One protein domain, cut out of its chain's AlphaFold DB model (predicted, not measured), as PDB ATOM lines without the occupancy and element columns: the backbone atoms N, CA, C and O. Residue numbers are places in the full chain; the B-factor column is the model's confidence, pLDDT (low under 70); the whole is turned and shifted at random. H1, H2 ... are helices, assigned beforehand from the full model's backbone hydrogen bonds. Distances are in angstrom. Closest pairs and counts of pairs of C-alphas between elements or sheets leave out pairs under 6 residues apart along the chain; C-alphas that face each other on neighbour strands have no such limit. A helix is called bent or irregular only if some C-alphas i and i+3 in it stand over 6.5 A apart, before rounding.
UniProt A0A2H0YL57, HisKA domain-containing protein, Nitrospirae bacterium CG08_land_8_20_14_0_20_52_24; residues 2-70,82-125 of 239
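This is residues 2 to 70 and 82 to 125 of the 239 residues of the protein "HisKA domain-containing protein" of Nitrospirae bacterium CG08_land_8_20_14_0_20_52_24 (UniProt A0A2H0YL57). The long helix H3 runs beside one arm, H2, of a helical hairpin made by H1 and H2, and the two helices H1 and H3 reach far past this shared body at opposite ends. Residues 104 to 125 of H3 stick out at one end and residues 2 to 13 of H1 at the other, and these two arms make the length. The printed part has 113 residues with three named helices, in the order H1, H2, H3, and no named strand; the class is all helix. It is extended, with a radius of gyration of the C-alphas of 23.2 A and spans of 92 by 23 by 18 A.

H3, residues 82 to 125, is 64.6 A long and ends at C-alpha 125 at (-80.951, -39.252, -7.017). H2, residues 45 to 70, is 38.4 A long and begins at C-alpha 45 at (-46.036, -24.089, -5.801). It is neither bent nor irregular, but only just: C-alphas 45 and 48 are 6.0 A apart. H1, residues 2 to 41, is 59.1 A long and begins at C-alpha 2 at (-14.772, 23.529, 6.274).

H3 touches H2 with residues 82 to 100 alone, at a shallow tilt of 18 degrees, opposite ways; their closest C-alphas, of Gly 47 and Gly 96, are 5.2 A apart. H2 touches H1 at a shallow tilt of 14 degrees, opposite ways; their closest C-alphas, of Ala 32 and Ser 52, are 4.9 A apart. H1 and H2 form a helical hairpin with a tight link of 3 residues. H1 and H3 are apart. Every O i to N i+4 pair is within hydrogen-bond range in H3, against 34 of 36 in H1 and 20 of 22 in H2.

The two farthest C-alphas, of Ser 2 and Ser 125, are 92.2 A apart. Without the stretches that stand free, the body spans 44 by 26 by 13 A. Residues 71 to 81 are not printed, and C-alphas 70 and 82 are 16.6 A apart across the cut. The mean pLDDT of the printed part is 74.6, with 36 residues under 70, among them residues 2 to 7, 40 to 45, 62 to 70 and 82 to 87.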
ATOM      1  N   SER A   2     -13.775  24.050   7.241       61.75
ATOM      2  CA  SER A   2     -14.772  23.529   6.274       61.75
ATOM      3  C   SER A   2     -14.769  21.994   6.077       61.75
ATOM      4  O   SER A   2     -15.826  21.390   5.923       61.75
ATOM      5  N   LYS A   3     -13.608  21.319   6.162       57.88
ATOM      6  CA  LYS A   3     -13.513  19.863   5.910       57.88
ATOM      7  C   LYS A   3     -14.191  18.982   6.971       57.88
ATOM      8  O   LYS A   3     -14.732  17.947   6.605       57.88
ATOM      9  N   SER A   4     -14.188  19.365   8.255       61.31
ATOM     10  CA  SER A   4     -14.844  18.546   9.294       61.31
ATOM     11  C   SER A   4     -16.369  18.641   9.200       61.31
ATOM     12  O   SER A   4     -17.023  17.613   9.221       61.31
ATOM     13  N   PHE A   5     -16.925  19.830   8.942       69.00
ATOM     14  CA  PHE A   5     -18.372  20.015   8.783       69.00
ATOM     15  C   PHE A   5     -18.945  19.243   7.581       69.00
ATOM     16  O   PHE A   5     -19.996  18.617   7.684       69.00
ATOM     17  N   PHE A   6     -18.230  19.221   6.448       64.88
ATOM     18  CA  PHE A   6     -18.609  18.397   5.291       64.88
ATOM     19  C   PHE A   6     -18.483  16.894   5.567       64.88
ATOM     20  O   PHE A   6     -19.310  16.117   5.092       64.88
ATOM     21  N   ASN A   7     -17.480  16.477   6.344       69.31
ATOM     22  CA  ASN A   7     -17.329  15.083   6.755       69.31
ATOM     23  C   ASN A   7     -18.431  14.653   7.730       69.31
ATOM     24  O   ASN A   7     -18.951  13.555   7.575       69.31
ATOM     25  N   ASP A   8     -18.841  15.517   8.659       71.50
ATOM     26  CA  ASP A   8     -19.933  15.245   9.597       71.50
ATOM     27  C   ASP A   8     -21.282  15.158   8.864       71.50
ATOM     28  O   ASP A   8     -22.062  14.234   9.098       71.50
ATOM     29  N   ILE A   9     -21.538  16.049   7.896       71.06
ATOM     30  CA  ILE A   9     -22.738  15.983   7.043       71.06
ATOM     31  C   ILE A   9     -22.737  14.718   6.178       71.06
ATOM     32  O   ILE A   9     -23.758  14.030   6.108       71.06
ATOM     33  N   ASN A  10     -21.611  14.381   5.545       68.75
ATOM     34  CA  ASN A  10     -21.498  13.161   4.746       68.75
ATOM     35  C   ASN A  10     -21.627  11.903   5.610       68.75
ATOM     36  O   ASN A  10     -22.286  10.957   5.188       68.75
ATOM     37  N   ALA A  11     -21.072  11.895   6.823       70.31
ATOM     38  CA  ALA A  11     -21.224  10.793   7.765       70.31
ATOM     39  C   ALA A  11     -22.698  10.599   8.145       70.31
ATOM     40  O   ALA A  11     -23.222   9.498   8.003       70.31
ATOM     41  N   ILE A  12     -23.407  11.672   8.510       70.88
ATOM     42  CA  ILE A  12     -24.839  11.619   8.842       70.88
ATOM     43  C   ILE A  12     -25.676  11.152   7.640       70.88
ATOM     44  O   ILE A  12     -26.594  10.340   7.797       70.88
ATOM     45  N   LEU A  13     -25.370  11.639   6.433       66.81
ATOM     46  CA  LEU A  13     -26.063  11.249   5.204       66.81
ATOM     47  C   LEU A  13     -25.830   9.763   4.877       66.81
ATOM     48  O   LEU A  13     -26.785   9.042   4.585       66.81
ATOM     49  N   MET A  14     -24.593   9.282   5.007       66.44
ATOM     50  CA  MET A  14     -24.225   7.875   4.812       66.44
ATOM     51  C   MET A  14     -24.890   6.949   5.836       66.44
ATOM     52  O   MET A  14     -25.388   5.882   5.466       66.44
ATOM     53  N   THR A  15     -24.962   7.355   7.110       73.56
ATOM     54  CA  THR A  15     -25.654   6.588   8.156       73.56
ATOM     55  C   THR A  15     -27.150   6.479   7.865       73.56
ATOM     56  O   THR A  15     -27.716   5.389   7.959       73.56
ATOM     57  N   LYS A  16     -27.799   7.574   7.439       70.12
ATOM     58  CA  LYS A  16     -29.223   7.565   7.064       70.12
ATOM     59  C   LYS A  16     -29.506   6.674   5.850       70.12
ATOM     60  O   LYS A  16     -30.466   5.906   5.882       70.12
ATOM     61  N   ILE A  17     -28.673   6.735   4.808       65.75
ATOM     62  CA  ILE A  17     -28.819   5.895   3.606       65.75
ATOM     63  C   ILE A  17     -28.632   4.415   3.959       65.75
ATOM     64  O   ILE A  17     -29.450   3.583   3.569       65.75
ATOM     65  N   SER A  18     -27.610   4.088   4.755       67.12
ATOM     66  CA  SER A  18     -27.343   2.713   5.193       67.12
ATOM     67  C   SER A  18     -28.504   2.143   6.013       67.12
ATOM     68  O   SER A  18     -28.941   1.021   5.764       67.12
ATOM     69  N   LEU A  19     -29.077   2.938   6.924       72.19
ATOM     70  CA  LEU A  19     -30.227   2.535   7.738       72.19
ATOM     71  C   LEU A  19     -31.475   2.283   6.876       72.19
ATOM     72  O   LEU A  19     -32.135   1.256   7.031       72.19
ATOM     73  N   LEU A  20     -31.765   3.162   5.913       68.56
ATOM     74  CA  LEU A  20     -32.892   3.002   4.984       68.56
ATOM     75  C   LEU A  20     -32.727   1.741   4.114       68.56
ATOM     76  O   LEU A  20     -33.688   1.013   3.847       68.56
ATOM     77  N   VAL A  21     -31.499   1.436   3.689       65.00
ATOM     78  CA  VAL A  21     -31.196   0.209   2.944       65.00
ATOM     79  C   VAL A  21     -31.416  -1.039   3.797       65.00
ATOM     80  O   VAL A  21     -32.111  -1.941   3.331       65.00
ATOM     81  N   ILE A  22     -30.913  -1.068   5.032       70.19
ATOM     82  CA  ILE A  22     -31.085  -2.194   5.962       70.19
ATOM     83  C   ILE A  22     -32.570  -2.461   6.225       70.19
ATOM     84  O   ILE A  22     -33.030  -3.590   6.053       70.19
ATOM     85  N   VAL A  23     -33.344  -1.423   6.565       70.31
ATOM     86  CA  VAL A  23     -34.782  -1.553   6.856       70.31
ATOM     87  C   VAL A  23     -35.531  -2.160   5.675       70.31
ATOM     88  O   VAL A  23     -36.354  -3.058   5.841       70.31
ATOM     89  N   SER A  24     -35.228  -1.732   4.454       70.69
ATOM     90  CA  SER A  24     -35.920  -2.287   3.300       70.69
ATOM     91  C   SER A  24     -35.458  -3.691   2.909       70.69
ATOM     92  O   SER A  24     -36.282  -4.428   2.370       70.69
ATOM     93  N   VAL A  25     -34.197  -4.073   3.147       71.31
ATOM     94  CA  VAL A  25     -33.749  -5.466   2.970       71.31
ATOM     95  C   VAL A  25     -34.476  -6.369   3.969       71.31
ATOM     96  O   VAL A  25     -34.960  -7.430   3.588       71.31
ATOM     97  N   MET A  26     -34.655  -5.913   5.211       71.25
ATOM     98  CA  MET A  26     -35.443  -6.629   6.219       71.25
ATOM     99  C   MET A  26     -36.902  -6.822   5.784       71.25
ATOM    100  O   MET A  26     -37.426  -7.930   5.882       71.25
ATOM    101  N   ILE A  27     -37.542  -5.784   5.231       72.00
ATOM    102  CA  ILE A  27     -38.910  -5.879   4.689       72.00
ATOM    103  C   ILE A  27     -38.975  -6.871   3.515       72.00
ATOM    104  O   ILE A  27     -39.907  -7.669   3.432       72.00
ATOM    105  N   GLN A  28     -37.984  -6.862   2.619       76.88
ATOM    106  CA  GLN A  28     -37.924  -7.779   1.474       76.88
ATOM    107  C   GLN A  28     -37.724  -9.237   1.906       76.88
ATOM    108  O   GLN A  28     -38.383 -10.125   1.366       76.88
ATOM    109  N   LEU A  29     -36.875  -9.489   2.905       73.44
ATOM    110  CA  LEU A  29     -36.691 -10.818   3.491       73.44
ATOM    111  C   LEU A  29     -37.960 -11.304   4.198       73.44
ATOM    112  O   LEU A  29     -38.341 -12.460   4.029       73.44
ATOM    113  N   ALA A  30     -38.657 -10.423   4.921       71.88
ATOM    114  CA  ALA A  30     -39.942 -10.745   5.535       71.88
ATOM    115  C   ALA A  30     -41.006 -11.095   4.479       71.88
ATOM    116  O   ALA A  30     -41.717 -12.088   4.628       71.88
ATOM    117  N   ALA A  31     -41.077 -10.335   3.380       73.50
ATOM    118  CA  ALA A  31     -41.980 -10.617   2.265       73.50
ATOM    119  C   ALA A  31     -41.643 -11.946   1.561       73.50
ATOM    120  O   ALA A  31     -42.548 -12.726   1.264       73.50
ATOM    121  N   ALA A  32     -40.355 -12.244   1.346       76.12
ATOM    122  CA  ALA A  32     -39.909 -13.512   0.765       76.12
ATOM    123  C   ALA A  32     -40.225 -14.697   1.690       76.12
ATOM    124  O   ALA A  32     -40.700 -15.734   1.235       76.12
ATOM    125  N   PHE A  33     -40.041 -14.525   3.000       78.81
ATOM    126  CA  PHE A  33     -40.400 -15.527   4.000       78.81
ATOM    127  C   PHE A  33     -41.912 -15.782   4.047       78.81
ATOM    128  O   PHE A  33     -42.341 -16.934   4.124       78.81
ATOM    129  N   LEU A  34     -42.737 -14.734   3.951       74.75
ATOM    130  CA  LEU A  34     -44.194 -14.871   3.906       74.75
ATOM    131  C   LEU A  34     -44.653 -15.577   2.622       74.75
ATOM    132  O   LEU A  34     -45.485 -16.482   2.685       74.75
ATOM    133  N   ALA A  35     -44.058 -15.220   1.477       72.94
ATOM    134  CA  ALA A  35     -44.274 -15.903   0.202       72.94
ATOM    135  C   ALA A  35     -43.889 -17.387   0.292       72.94
ATOM    136  O   ALA A  35     -44.657 -18.247  -0.128       72.94
ATOM    137  N   PHE A  36     -42.752 -17.705   0.918       75.62
ATOM    138  CA  PHE A  36     -42.309 -19.080   1.151       75.62
ATOM    139  C   PHE A  36     -43.247 -19.852   2.091       75.62
ATOM    140  O   PHE A  36     -43.577 -21.008   1.838       75.62
ATOM    141  N   ARG A  37     -43.740 -19.216   3.158       76.50
ATOM    142  CA  ARG A  37     -44.727 -19.824   4.060       76.50
ATOM    143  C   ARG A  37     -46.052 -20.103   3.341       76.50
ATOM    144  O   ARG A  37     -46.650 -21.153   3.574       76.50
ATOM    145  N   MET A  38     -46.472 -19.223   2.431       67.69
ATOM    146  CA  MET A  38     -47.656 -19.423   1.587       67.69
ATOM    147  C   MET A  38     -47.508 -20.597   0.604       67.69
ATOM    148  O   MET A  38     -48.520 -21.211   0.276       67.69
ATOM    149  N   ILE A  39     -46.284 -20.998   0.219       71.56
ATOM    150  CA  ILE A  39     -46.040 -22.223  -0.579       71.56
ATOM    151  C   ILE A  39     -46.508 -23.482   0.165       71.56
ATOM    152  O   ILE A  39     -46.968 -24.422  -0.472       71.56
ATOM    153  N   LYS A  40     -46.401 -23.527   1.500       64.44
ATOM    154  CA  LYS A  40     -46.838 -24.697   2.288       64.44
ATOM    155  C   LYS A  40     -48.348 -24.744   2.522       64.44
ATOM    156  O   LYS A  40     -48.891 -25.825   2.711       64.44
ATOM    157  N   VAL A  41     -49.006 -23.586   2.548       67.12
ATOM    158  CA  VAL A  41     -50.454 -23.471   2.797       67.12
ATOM    159  C   VAL A  41     -51.245 -23.584   1.494       67.12
ATOM    160  O   VAL A  41     -52.340 -24.134   1.468       67.12
ATOM    161  N   SER A  42     -50.683 -23.089   0.393       59.72
ATOM    162  CA  SER A  42     -51.283 -23.189  -0.928       59.72
ATOM    163  C   SER A  42     -50.787 -24.451  -1.629       59.72
ATOM    164  O   SER A  42     -49.589 -24.661  -1.770       59.72
ATOM    165  N   ARG A  43     -51.694 -25.268  -2.169       59.06
ATOM    166  CA  ARG A  43     -51.377 -26.496  -2.931       59.06
ATOM    167  C   ARG A  43     -50.672 -26.203  -4.282       59.06
ATOM    168  O   ARG A  43     -50.542 -27.088  -5.126       59.06
ATOM    169  N   HIS A  44     -50.226 -24.957  -4.510       63.94
ATOM    170  CA  HIS A  44     -49.812 -24.390  -5.799       63.94
ATOM    171  C   HIS A  44     -48.480 -23.654  -5.697       63.94
ATOM    172  O   HIS A  44     -48.381 -22.473  -5.372       63.94
ATOM    173  N   VAL A  45     -47.442 -24.409  -6.029       66.88
ATOM    174  CA  VAL A  45     -46.036 -24.089  -5.801       66.88
ATOM    175  C   VAL A  45     -45.414 -23.069  -6.795       66.88
ATOM    176  O   VAL A  45     -44.583 -22.277  -6.355       66.88
ATOM    177  N   PRO A  46     -45.785 -22.967  -8.094       70.81
ATOM    178  CA  PRO A  46     -44.942 -22.242  -9.059       70.81
ATOM    179  C   PRO A  46     -45.032 -20.705  -8.991       70.81
ATOM    180  O   PRO A  46     -44.020 -20.029  -9.171       70.81
ATOM    181  N   GLY A  47     -46.209 -20.127  -8.711       73.56
ATOM    182  CA  GLY A  47     -46.380 -18.664  -8.664       73.56
ATOM    183  C   GLY A  47     -45.657 -18.016  -7.479       73.56
ATOM    184  O   GLY A  47     -44.977 -17.003  -7.625       73.56
ATOM    185  N   TRP A  48     -45.741 -18.653  -6.310       76.62
ATOM    186  CA  TRP A  48     -45.065 -18.200  -5.097       76.62
ATOM    187  C   TRP A  48     -43.543 -18.385  -5.158       76.62
ATOM    188  O   TRP A  48     -42.819 -17.534  -4.640       76.62
ATOM    189  N   ILE A  49     -43.040 -19.419  -5.851       77.94
ATOM    190  CA  ILE A  49     -41.600 -19.569  -6.128       77.94
ATOM    191  C   ILE A  49     -41.073 -18.385  -6.944       77.94
ATOM    192  O   ILE A  49     -40.039 -17.823  -6.592       77.94
ATOM    193  N   LEU A  50     -41.781 -17.976  -8.002       78.38
ATOM    194  CA  LEU A  50     -41.370 -16.845  -8.844       78.38
ATOM    195  C   LEU A  50     -41.335 -15.525  -8.068       78.38
ATOM    196  O   LEU A  50     -40.371 -14.773  -8.190       78.38
ATOM    197  N   ILE A  51     -42.346 -15.266  -7.233       77.25
ATOM    198  CA  ILE A  51     -42.379 -14.079  -6.365       77.25
ATOM    199  C   ILE A  51     -41.226 -14.121  -5.352       77.25
ATOM    200  O   ILE A  51     -40.520 -13.127  -5.179       77.25
ATOM    201  N   SER A  52     -40.990 -15.272  -4.719       79.12
ATOM    202  CA  SER A  52     -39.883 -15.455  -3.773       79.12
ATOM    203  C   SER A  52     -38.516 -15.247  -4.440       79.12
ATOM    204  O   SER A  52     -37.646 -14.596  -3.864       79.12
ATOM    205  N   LEU A  53     -38.328 -15.755  -5.663       80.81
ATOM    206  CA  LEU A  53     -37.101 -15.585  -6.444       80.81
ATOM    207  C   LEU A  53     -36.883 -14.118  -6.849       80.81
ATOM    208  O   LEU A  53     -35.771 -13.606  -6.735       80.81
ATOM    209  N   ALA A  54     -37.941 -13.418  -7.268       77.44
ATOM    210  CA  ALA A  54     -37.878 -12.000  -7.616       77.44
ATOM    211  C   ALA A  54     -37.508 -11.121  -6.405       77.44
ATOM    212  O   ALA A  54     -36.671 -10.224  -6.527       77.44
ATOM    213  N   LEU A  55     -38.074 -11.406  -5.225       75.31
ATOM    214  CA  LEU A  55     -37.733 -10.714  -3.976       75.31
ATOM    215  C   LEU A  55     -36.286 -10.982  -3.541       75.31
ATOM    216  O   LEU A  55     -35.595 -10.058  -3.110       75.31
ATOM    217  N   PHE A  56     -35.801 -12.215  -3.711       78.38
ATOM    218  CA  PHE A  56     -34.412 -12.573  -3.430       78.38
ATOM    219  C   PHE A  56     -33.429 -11.808  -4.329       78.38
ATOM    220  O   PHE A  56     -32.510 -11.156  -3.828       78.38
ATOM    221  N   LEU A  57     -33.662 -11.800  -5.647       76.69
ATOM    222  CA  LEU A  57     -32.849 -11.039  -6.605       76.69
ATOM    223  C   LEU A  57     -32.873  -9.529  -6.311       76.69
ATOM    224  O   LEU A  57     -31.854  -8.849  -6.449       76.69
ATOM    225  N   MET A  58     -34.010  -9.003  -5.842       73.50
ATOM    226  CA  MET A  58     -34.128  -7.608  -5.412       73.50
ATOM    227  C   MET A  58     -33.260  -7.300  -4.179       73.50
ATOM    228  O   MET A  58     -32.635  -6.235  -4.136       73.50
ATOM    229  N   GLY A  59     -33.178  -8.225  -3.218       69.25
ATOM    230  CA  GLY A  59     -32.297  -8.123  -2.050       69.25
ATOM    231  C   GLY A  59     -30.812  -8.148  -2.428       69.25
ATOM    232  O   GLY A  59     -30.053  -7.286  -1.987       69.25
ATOM    233  N   VAL A  60     -30.408  -9.058  -3.324       72.81
ATOM    234  CA  VAL A  60     -29.024  -9.151  -3.833       72.81
ATOM    235  C   VAL A  60     -28.600  -7.857  -4.534       72.81
ATOM    236  O   VAL A  60     -27.545  -7.307  -4.216       72.81
ATOM    237  N   ARG A  61     -29.450  -7.307  -5.417       73.31
ATOM    238  CA  ARG A  61     -29.213  -6.006  -6.072       73.31
ATOM    239  C   ARG A  61     -28.955  -4.898  -5.052       73.31
ATOM    240  O   ARG A  61     -28.094  -4.041  -5.243       73.31
ATOM    241  N   ARG A  62     -29.731  -4.903  -3.970       67.94
ATOM    242  CA  ARG A  62     -29.683  -3.872  -2.940       67.94
ATOM    243  C   ARG A  62     -28.430  -3.973  -2.069       67.94
ATOM    244  O   ARG A  62     -27.849  -2.942  -1.746       67.94
ATOM    245  N   ILE A  63     -27.980  -5.188  -1.764       68.75
ATOM    246  CA  ILE A  63     -26.714  -5.440  -1.061       68.75
ATOM    247  C   ILE A  63     -25.522  -5.033  -1.937       68.75
ATOM    248  O   ILE A  63     -24.626  -4.343  -1.457       68.75
ATOM    249  N   ALA A  64     -25.539  -5.367  -3.232       69.31
ATOM    250  CA  ALA A  64     -24.496  -4.952  -4.172       69.31
ATOM    251  C   ALA A  64     -24.386  -3.416  -4.272       69.31
ATOM    252  O   ALA A  64     -23.287  -2.864  -4.224       69.31
ATOM    253  N   SER A  65     -25.526  -2.715  -4.313       66.44
ATOM    254  CA  SER A  65     -25.570  -1.247  -4.281       66.44
ATOM    255  C   SER A  65     -25.016  -0.650  -2.980       66.44
ATOM    256  O   SER A  65     -24.463   0.446  -3.014       66.44
ATOM    257  N   LEU A  66     -25.173  -1.333  -1.843       64.38
ATOM    258  CA  LEU A  66     -24.632  -0.897  -0.552       64.38
ATOM    259  C   LEU A  66     -23.111  -1.113  -0.479       64.38
ATOM    260  O   LEU A  66     -22.383  -0.237  -0.015       64.38
ATOM    261  N   MET A  67     -22.630  -2.254  -0.980       63.62
ATOM    262  CA  MET A  67     -21.208  -2.607  -0.981       63.62
ATOM    263  C   MET A  67     -20.390  -1.692  -1.904       63.62
ATOM    264  O   MET A  67     -19.294  -1.274  -1.535       63.62
ATOM    265  N   GLY A  68     -20.960  -1.286  -3.045       63.94
ATOM    266  CA  GLY A  68     -20.359  -0.283  -3.932       63.94
ATOM    267  C   GLY A  68     -20.222   1.116  -3.311       63.94
ATOM    268  O   GLY A  68     -19.391   1.896  -3.759       63.94
ATOM    269  N   TYR A  69     -20.987   1.429  -2.259       61.22
ATOM    270  CA  TYR A  69     -20.915   2.712  -1.549       61.22
ATOM    271  C   TYR A  69     -19.789   2.768  -0.496       61.22
ATOM    272  O   TYR A  69     -19.376   3.862  -0.116       61.22
ATOM    273  N   HIS A  70     -19.294   1.618  -0.011       59.09
ATOM    274  CA  HIS A  70     -18.297   1.535   1.074       59.09
ATOM    275  C   HIS A  70     -16.844   1.328   0.600       59.09
ATOM    276  O   HIS A  70     -15.923   1.511   1.392       59.09
ATOM    277  N   PRO A  82     -27.060  -2.476 -12.536       64.00
ATOM    278  CA  PRO A  82     -28.244  -2.268 -11.689       64.00
ATOM    279  C   PRO A  82     -29.568  -2.208 -12.467       64.00
ATOM    280  O   PRO A  82     -30.621  -2.570 -11.929       64.00
ATOM    281  N   GLU A  83     -29.517  -1.739 -13.715       61.47
ATOM    282  CA  GLU A  83     -30.673  -1.544 -14.601       61.47
ATOM    283  C   GLU A  83     -31.130  -2.870 -15.218       61.47
ATOM    284  O   GLU A  83     -32.324  -3.174 -15.234       61.47
ATOM    285  N   THR A  84     -30.180  -3.717 -15.624       64.62
ATOM    286  CA  THR A  84     -30.454  -5.069 -16.135       64.62
ATOM    287  C   THR A  84     -31.099  -5.960 -15.072       64.62
ATOM    288  O   THR A  84     -32.092  -6.629 -15.356       64.62
ATOM    289  N   ILE A  85     -30.628  -5.913 -13.819       68.00
ATOM    290  CA  ILE A  85     -31.245  -6.666 -12.714       68.00
ATOM    291  C   ILE A  85     -32.669  -6.163 -12.423       68.00
ATOM    292  O   ILE A  85     -33.564  -6.969 -12.166       68.00
ATOM    293  N   ALA A  86     -32.915  -4.847 -12.490       62.91
ATOM    294  CA  ALA A  86     -34.255  -4.286 -12.296       62.91
ATOM    295  C   ALA A  86     -35.241  -4.759 -13.379       62.91
ATOM    296  O   ALA A  86     -36.352  -5.177 -13.052       62.91
ATOM    297  N   LEU A  87     -34.811  -4.769 -14.643       65.56
ATOM    298  CA  LEU A  87     -35.603  -5.262 -15.770       65.56
ATOM    299  C   LEU A  87     -35.944  -6.752 -15.607       65.56
ATOM    300  O   LEU A  87     -37.105  -7.138 -15.755       65.56
ATOM    301  N   VAL A  88     -34.970  -7.586 -15.224       70.69
ATOM    302  CA  VAL A  88     -35.184  -9.024 -14.973       70.69
ATOM    303  C   VAL A  88     -36.209  -9.253 -13.857       70.69
ATOM    304  O   VAL A  88     -37.104 -10.084 -14.005       70.69
ATOM    305  N   ILE A  89     -36.140  -8.486 -12.763       71.00
ATOM    306  CA  ILE A  89     -37.109  -8.573 -11.658       71.00
ATOM    307  C   ILE A  89     -38.519  -8.191 -12.127       71.00
ATOM    308  O   ILE A  89     -39.478  -8.883 -11.790       71.00
ATOM    309  N   SER A  90     -38.660  -7.124 -12.918       71.25
ATOM    310  CA  SER A  90     -39.953  -6.709 -13.470       71.25
ATOM    311  C   SER A  90     -40.556  -7.763 -14.401       71.25
ATOM    312  O   SER A  90     -41.754  -8.030 -14.312       71.25
ATOM    313  N   ILE A  91     -39.741  -8.416 -15.239       74.38
ATOM    314  CA  ILE A  91     -40.192  -9.528 -16.092       74.38
ATOM    315  C   ILE A  91     -40.634 -10.724 -15.240       74.38
ATOM    316  O   ILE A  91     -41.707 -11.280 -15.476       74.38
ATOM    317  N   LEU A  92     -39.857 -11.101 -14.219       76.31
ATOM    318  CA  LEU A  92     -40.202 -12.206 -13.319       76.31
ATOM    319  C   LEU A  92     -41.493 -11.934 -12.534       76.31
ATOM    320  O   LEU A  92     -42.337 -12.824 -12.423       76.31
ATOM    321  N   MET A  93     -41.682 -10.706 -12.041       75.50
ATOM    322  CA  MET A  93     -42.911 -10.269 -11.368       75.50
ATOM    323  C   MET A  93     -44.118 -10.326 -12.307       75.50
ATOM    324  O   MET A  93     -45.153 -10.886 -11.943       75.50
ATOM    325  N   LEU A  94     -43.984  -9.810 -13.532       74.88
ATOM    326  CA  LEU A  94     -45.053  -9.839 -14.531       74.88
ATOM    327  C   LEU A  94     -45.444 -11.283 -14.891       74.88
ATOM    328  O   LEU A  94     -46.629 -11.620 -14.890       74.88
ATOM    329  N   CYS A  95     -44.460 -12.158 -15.118       78.38
ATOM    330  CA  CYS A  95     -44.687 -13.584 -15.358       78.38
ATOM    331  C   CYS A  95     -45.367 -14.271 -14.163       78.38
ATOM    332  O   CYS A  95     -46.331 -15.014 -14.356       78.38
ATOM    333  N   GLY A  96     -44.922 -13.990 -12.934       77.94
ATOM    334  CA  GLY A  96     -45.527 -14.518 -11.710       77.94
ATOM    335  C   GLY A  96     -47.008 -14.153 -11.587       77.94
ATOM    336  O   GLY A  96     -47.847 -15.030 -11.383       77.94
ATOM    337  N   VAL A  97     -47.356 -12.881 -11.805       78.69
ATOM    338  CA  VAL A  97     -48.749 -12.399 -11.755       78.69
ATOM    339  C   VAL A  97     -49.615 -13.047 -12.844       78.69
ATOM    340  O   VAL A  97     -50.738 -13.476 -12.568       78.69
ATOM    341  N   VAL A  98     -49.106 -13.179 -14.074       81.88
ATOM    342  CA  VAL A  98     -49.845 -13.815 -15.183       81.88
ATOM    343  C   VAL A  98     -50.134 -15.294 -14.901       81.88
ATOM    344  O   VAL A  98     -51.238 -15.769 -15.199       81.88
ATOM    345  N   LEU A  99     -49.183 -16.016 -14.303       80.88
ATOM    346  CA  LEU A  99     -49.357 -17.418 -13.917       80.88
ATOM    347  C   LEU A  99     -50.368 -17.576 -12.779       80.88
ATOM    348  O   LEU A  99     -51.250 -18.430 -12.877       80.88
ATOM    349  N   ILE A 100     -50.305 -16.721 -11.753       79.94
ATOM    350  CA  ILE A 100     -51.268 -16.723 -10.639       79.94
ATOM    351  C   ILE A 100     -52.689 -16.463 -11.147       79.94
ATOM    352  O   ILE A 100     -53.620 -17.164 -10.754       79.94
ATOM    353  N   ARG A 101     -52.869 -15.518 -12.079       78.38
ATOM    354  CA  ARG A 101     -54.181 -15.238 -12.685       78.38
ATOM    355  C   ARG A 101     -54.754 -16.459 -13.407       78.38
ATOM    356  O   ARG A 101     -55.909 -16.811 -13.190       78.38
ATOM    357  N   ARG A 102     -53.965 -17.107 -14.277       78.62
ATOM    358  CA  ARG A 102     -54.408 -18.324 -14.993       78.62
ATOM    359  C   ARG A 102     -54.764 -19.445 -14.022       78.62
ATOM    360  O   ARG A 102     -55.727 -20.170 -14.249       78.62
ATOM    361  N   TYR A 103     -53.998 -19.541 -12.946       78.00
ATOM    362  CA  TYR A 103     -54.193 -20.521 -11.902       78.00
ATOM    363  C   TYR A 103     -55.516 -20.316 -11.137       78.00
ATOM    364  O   TYR A 103     -56.307 -21.250 -11.024       78.00
ATOM    365  N   PHE A 104     -55.800 -19.089 -10.690       76.56
ATOM    366  CA  PHE A 104     -57.038 -18.755  -9.974       76.56
ATOM    367  C   PHE A 104     -58.290 -19.024 -10.822       76.56
ATOM    368  O   PHE A 104     -59.245 -19.637 -10.356       76.56
ATOM    369  N   ILE A 105     -58.246 -18.661 -12.110       80.62
ATOM    370  CA  ILE A 105     -59.337 -18.944 -13.057       80.62
ATOM    371  C   ILE A 105     -59.585 -20.455 -13.184       80.62
ATOM    372  O   ILE A 105     -60.728 -20.882 -13.337       80.62
ATOM    373  N   HIS A 106     -58.535 -21.277 -13.135       82.12
ATOM    374  CA  HIS A 106     -58.684 -22.726 -13.220       82.12
ATOM    375  C   HIS A 106     -59.286 -23.330 -11.943       82.12
ATOM    376  O   HIS A 106     -60.085 -24.253 -12.053       82.12
ATOM    377  N   GLN A 107     -58.940 -22.822 -10.755       75.56
ATOM    378  CA  GLN A 107     -59.496 -23.319  -9.489       75.56
ATOM    379  C   GLN A 107     -60.979 -23.023  -9.325       75.56
ATOM    380  O   GLN A 107     -61.743 -23.953  -9.085       75.56
ATOM    381  N   ASN A 108     -61.407 -21.786  -9.575       79.75
ATOM    382  CA  ASN A 108     -62.829 -21.446  -9.479       79.75
ATOM    383  C   ASN A 108     -63.684 -22.317 -10.416       79.75
ATOM    384  O   ASN A 108     -64.773 -22.742 -10.051       79.75
ATOM    385  N   ARG A 109     -63.156 -22.678 -11.597       85.31
ATOM    386  CA  ARG A 109     -63.842 -23.599 -12.518       85.31
ATOM    387  C   ARG A 109     -63.991 -25.017 -11.967       85.31
ATOM    388  O   ARG A 109     -64.906 -25.715 -12.388       85.31
ATOM    389  N   GLN A 110     -63.090 -25.483 -11.104       77.19
ATOM    390  CA  GLN A 110     -63.197 -26.818 -10.504       77.19
ATOM    391  C   GLN A 110     -64.256 -26.840  -9.404       77.19
ATOM    392  O   GLN A 110     -65.046 -27.777  -9.358       77.19
ATOM    393  N   GLU A 111     -64.321 -25.795  -8.579       83.75
ATOM    394  CA  GLU A 111     -65.379 -25.649  -7.573       83.75
ATOM    395  C   GLU A 111     -66.760 -25.538  -8.230       83.75
ATOM    396  O   GLU A 111     -67.687 -26.239  -7.833       83.75
ATOM    397  N   GLU A 112     -66.883 -24.748  -9.302       88.88
ATOM    398  CA  GLU A 112     -68.125 -24.656 -10.079       88.88
ATOM    399  C   GLU A 112     -68.536 -26.013 -10.667       88.88
ATOM    400  O   GLU A 112     -69.700 -26.399 -10.566       88.88
ATOM    401  N   ARG A 113     -67.588 -26.767 -11.240       91.12
ATOM    402  CA  ARG A 113     -67.849 -28.113 -11.777       91.12
ATOM    403  C   ARG A 113     -68.268 -29.094 -10.697       91.12
ATOM    404  O   ARG A 113     -69.149 -29.913 -10.946       91.12
ATOM    405  N   LEU A 114     -67.639 -29.027  -9.527       91.88
ATOM    406  CA  LEU A 114     -67.974 -29.892  -8.406       91.88
ATOM    407  C   LEU A 114     -69.395 -29.598  -7.926       91.88
ATOM    408  O   LEU A 114     -70.208 -30.516  -7.865       91.88
ATOM    409  N   LEU A 115     -69.727 -28.323  -7.717       93.31
ATOM    410  CA  LEU A 115     -71.066 -27.896  -7.317       93.31
ATOM    411  C   LEU A 115     -72.122 -28.277  -8.366       93.31
ATOM    412  O   LEU A 115     -73.226 -28.702  -8.030       93.31
ATOM    413  N   GLU A 116     -71.799 -28.141  -9.651       95.50
ATOM    414  CA  GLU A 116     -72.689 -28.560 -10.731       95.50
ATOM    415  C   GLU A 116     -72.870 -30.085 -10.749       95.50
ATOM    416  O   GLU A 116     -73.986 -30.567 -10.932       95.50
ATOM    417  N   SER A 117     -71.802 -30.855 -10.521       95.44
ATOM    418  CA  SER A 117     -71.878 -32.315 -10.426       95.44
ATOM    419  C   SER A 117     -72.684 -32.777  -9.213       95.44
ATOM    420  O   SER A 117     -73.488 -33.691  -9.347       95.44
ATOM    421  N   GLU A 118     -72.557 -32.097  -8.074       95.00
ATOM    422  CA  GLU A 118     -73.318 -32.374  -6.856       95.00
ATOM    423  C   GLU A 118     -74.809 -32.094  -7.074       95.00
ATOM    424  O   GLU A 118     -75.656 -32.928  -6.761       95.00
ATOM    425  N   LYS A 119     -75.145 -30.968  -7.720       96.62
ATOM    426  CA  LYS A 119     -76.527 -30.655  -8.116       96.62
ATOM    427  C   LYS A 119     -77.093 -31.681  -9.095       96.62
ATOM    428  O   LYS A 119     -78.241 -32.097  -8.934       96.62
ATOM    429  N   ARG A 120     -76.309 -32.092 -10.101       96.94
ATOM    430  CA  ARG A 120     -76.710 -33.149 -11.044       96.94
ATOM    431  C   ARG A 120     -76.947 -34.465 -10.319       96.94
ATOM    432  O   ARG A 120     -77.960 -35.105 -10.571       96.94
ATOM    433  N   TYR A 121     -76.037 -34.846  -9.427       95.62
ATOM    434  CA  TYR A 121     -76.138 -36.073  -8.648       95.62
ATOM    435  C   TYR A 121     -77.393 -36.065  -7.778       95.62
ATOM    436  O   TYR A 121     -78.170 -37.011  -7.834       95.62
ATOM    437  N   LYS A 122     -77.651 -34.964  -7.067       96.50
ATOM    438  CA  LYS A 122     -78.860 -34.797  -6.258       96.50
ATOM    439  C   LYS A 122     -80.131 -34.884  -7.101       96.50
ATOM    440  O   LYS A 122     -81.008 -35.672  -6.792       96.50
ATOM    441  N   THR A 123     -80.187 -34.158  -8.219       97.50
ATOM    442  CA  THR A 123     -81.346 -34.195  -9.129       97.50
ATOM    443  C   THR A 123     -81.600 -35.607  -9.661       97.50
ATOM    444  O   THR A 123     -82.743 -36.045  -9.732       97.50
ATOM    445  N   LEU A 124     -80.542 -36.327 -10.041       97.44
ATOM    446  CA  LEU A 124     -80.658 -37.700 -10.523       97.44
ATOM    447  C   LEU A 124     -81.099 -38.654  -9.407       97.44
ATOM    448  O   LEU A 124     -81.929 -39.520  -9.654       97.44
ATOM    449  N   SER A 125     -80.558 -38.486  -8.200       97.25
ATOM    450  CA  SER A 125     -80.951 -39.252  -7.017       97.25
ATOM    451  C   SER A 125     -82.437 -39.066  -6.718       97.25
ATOM    452  O   SER A 125     -83.156 -40.057  -6.640       97.25
TER     453      SER A 125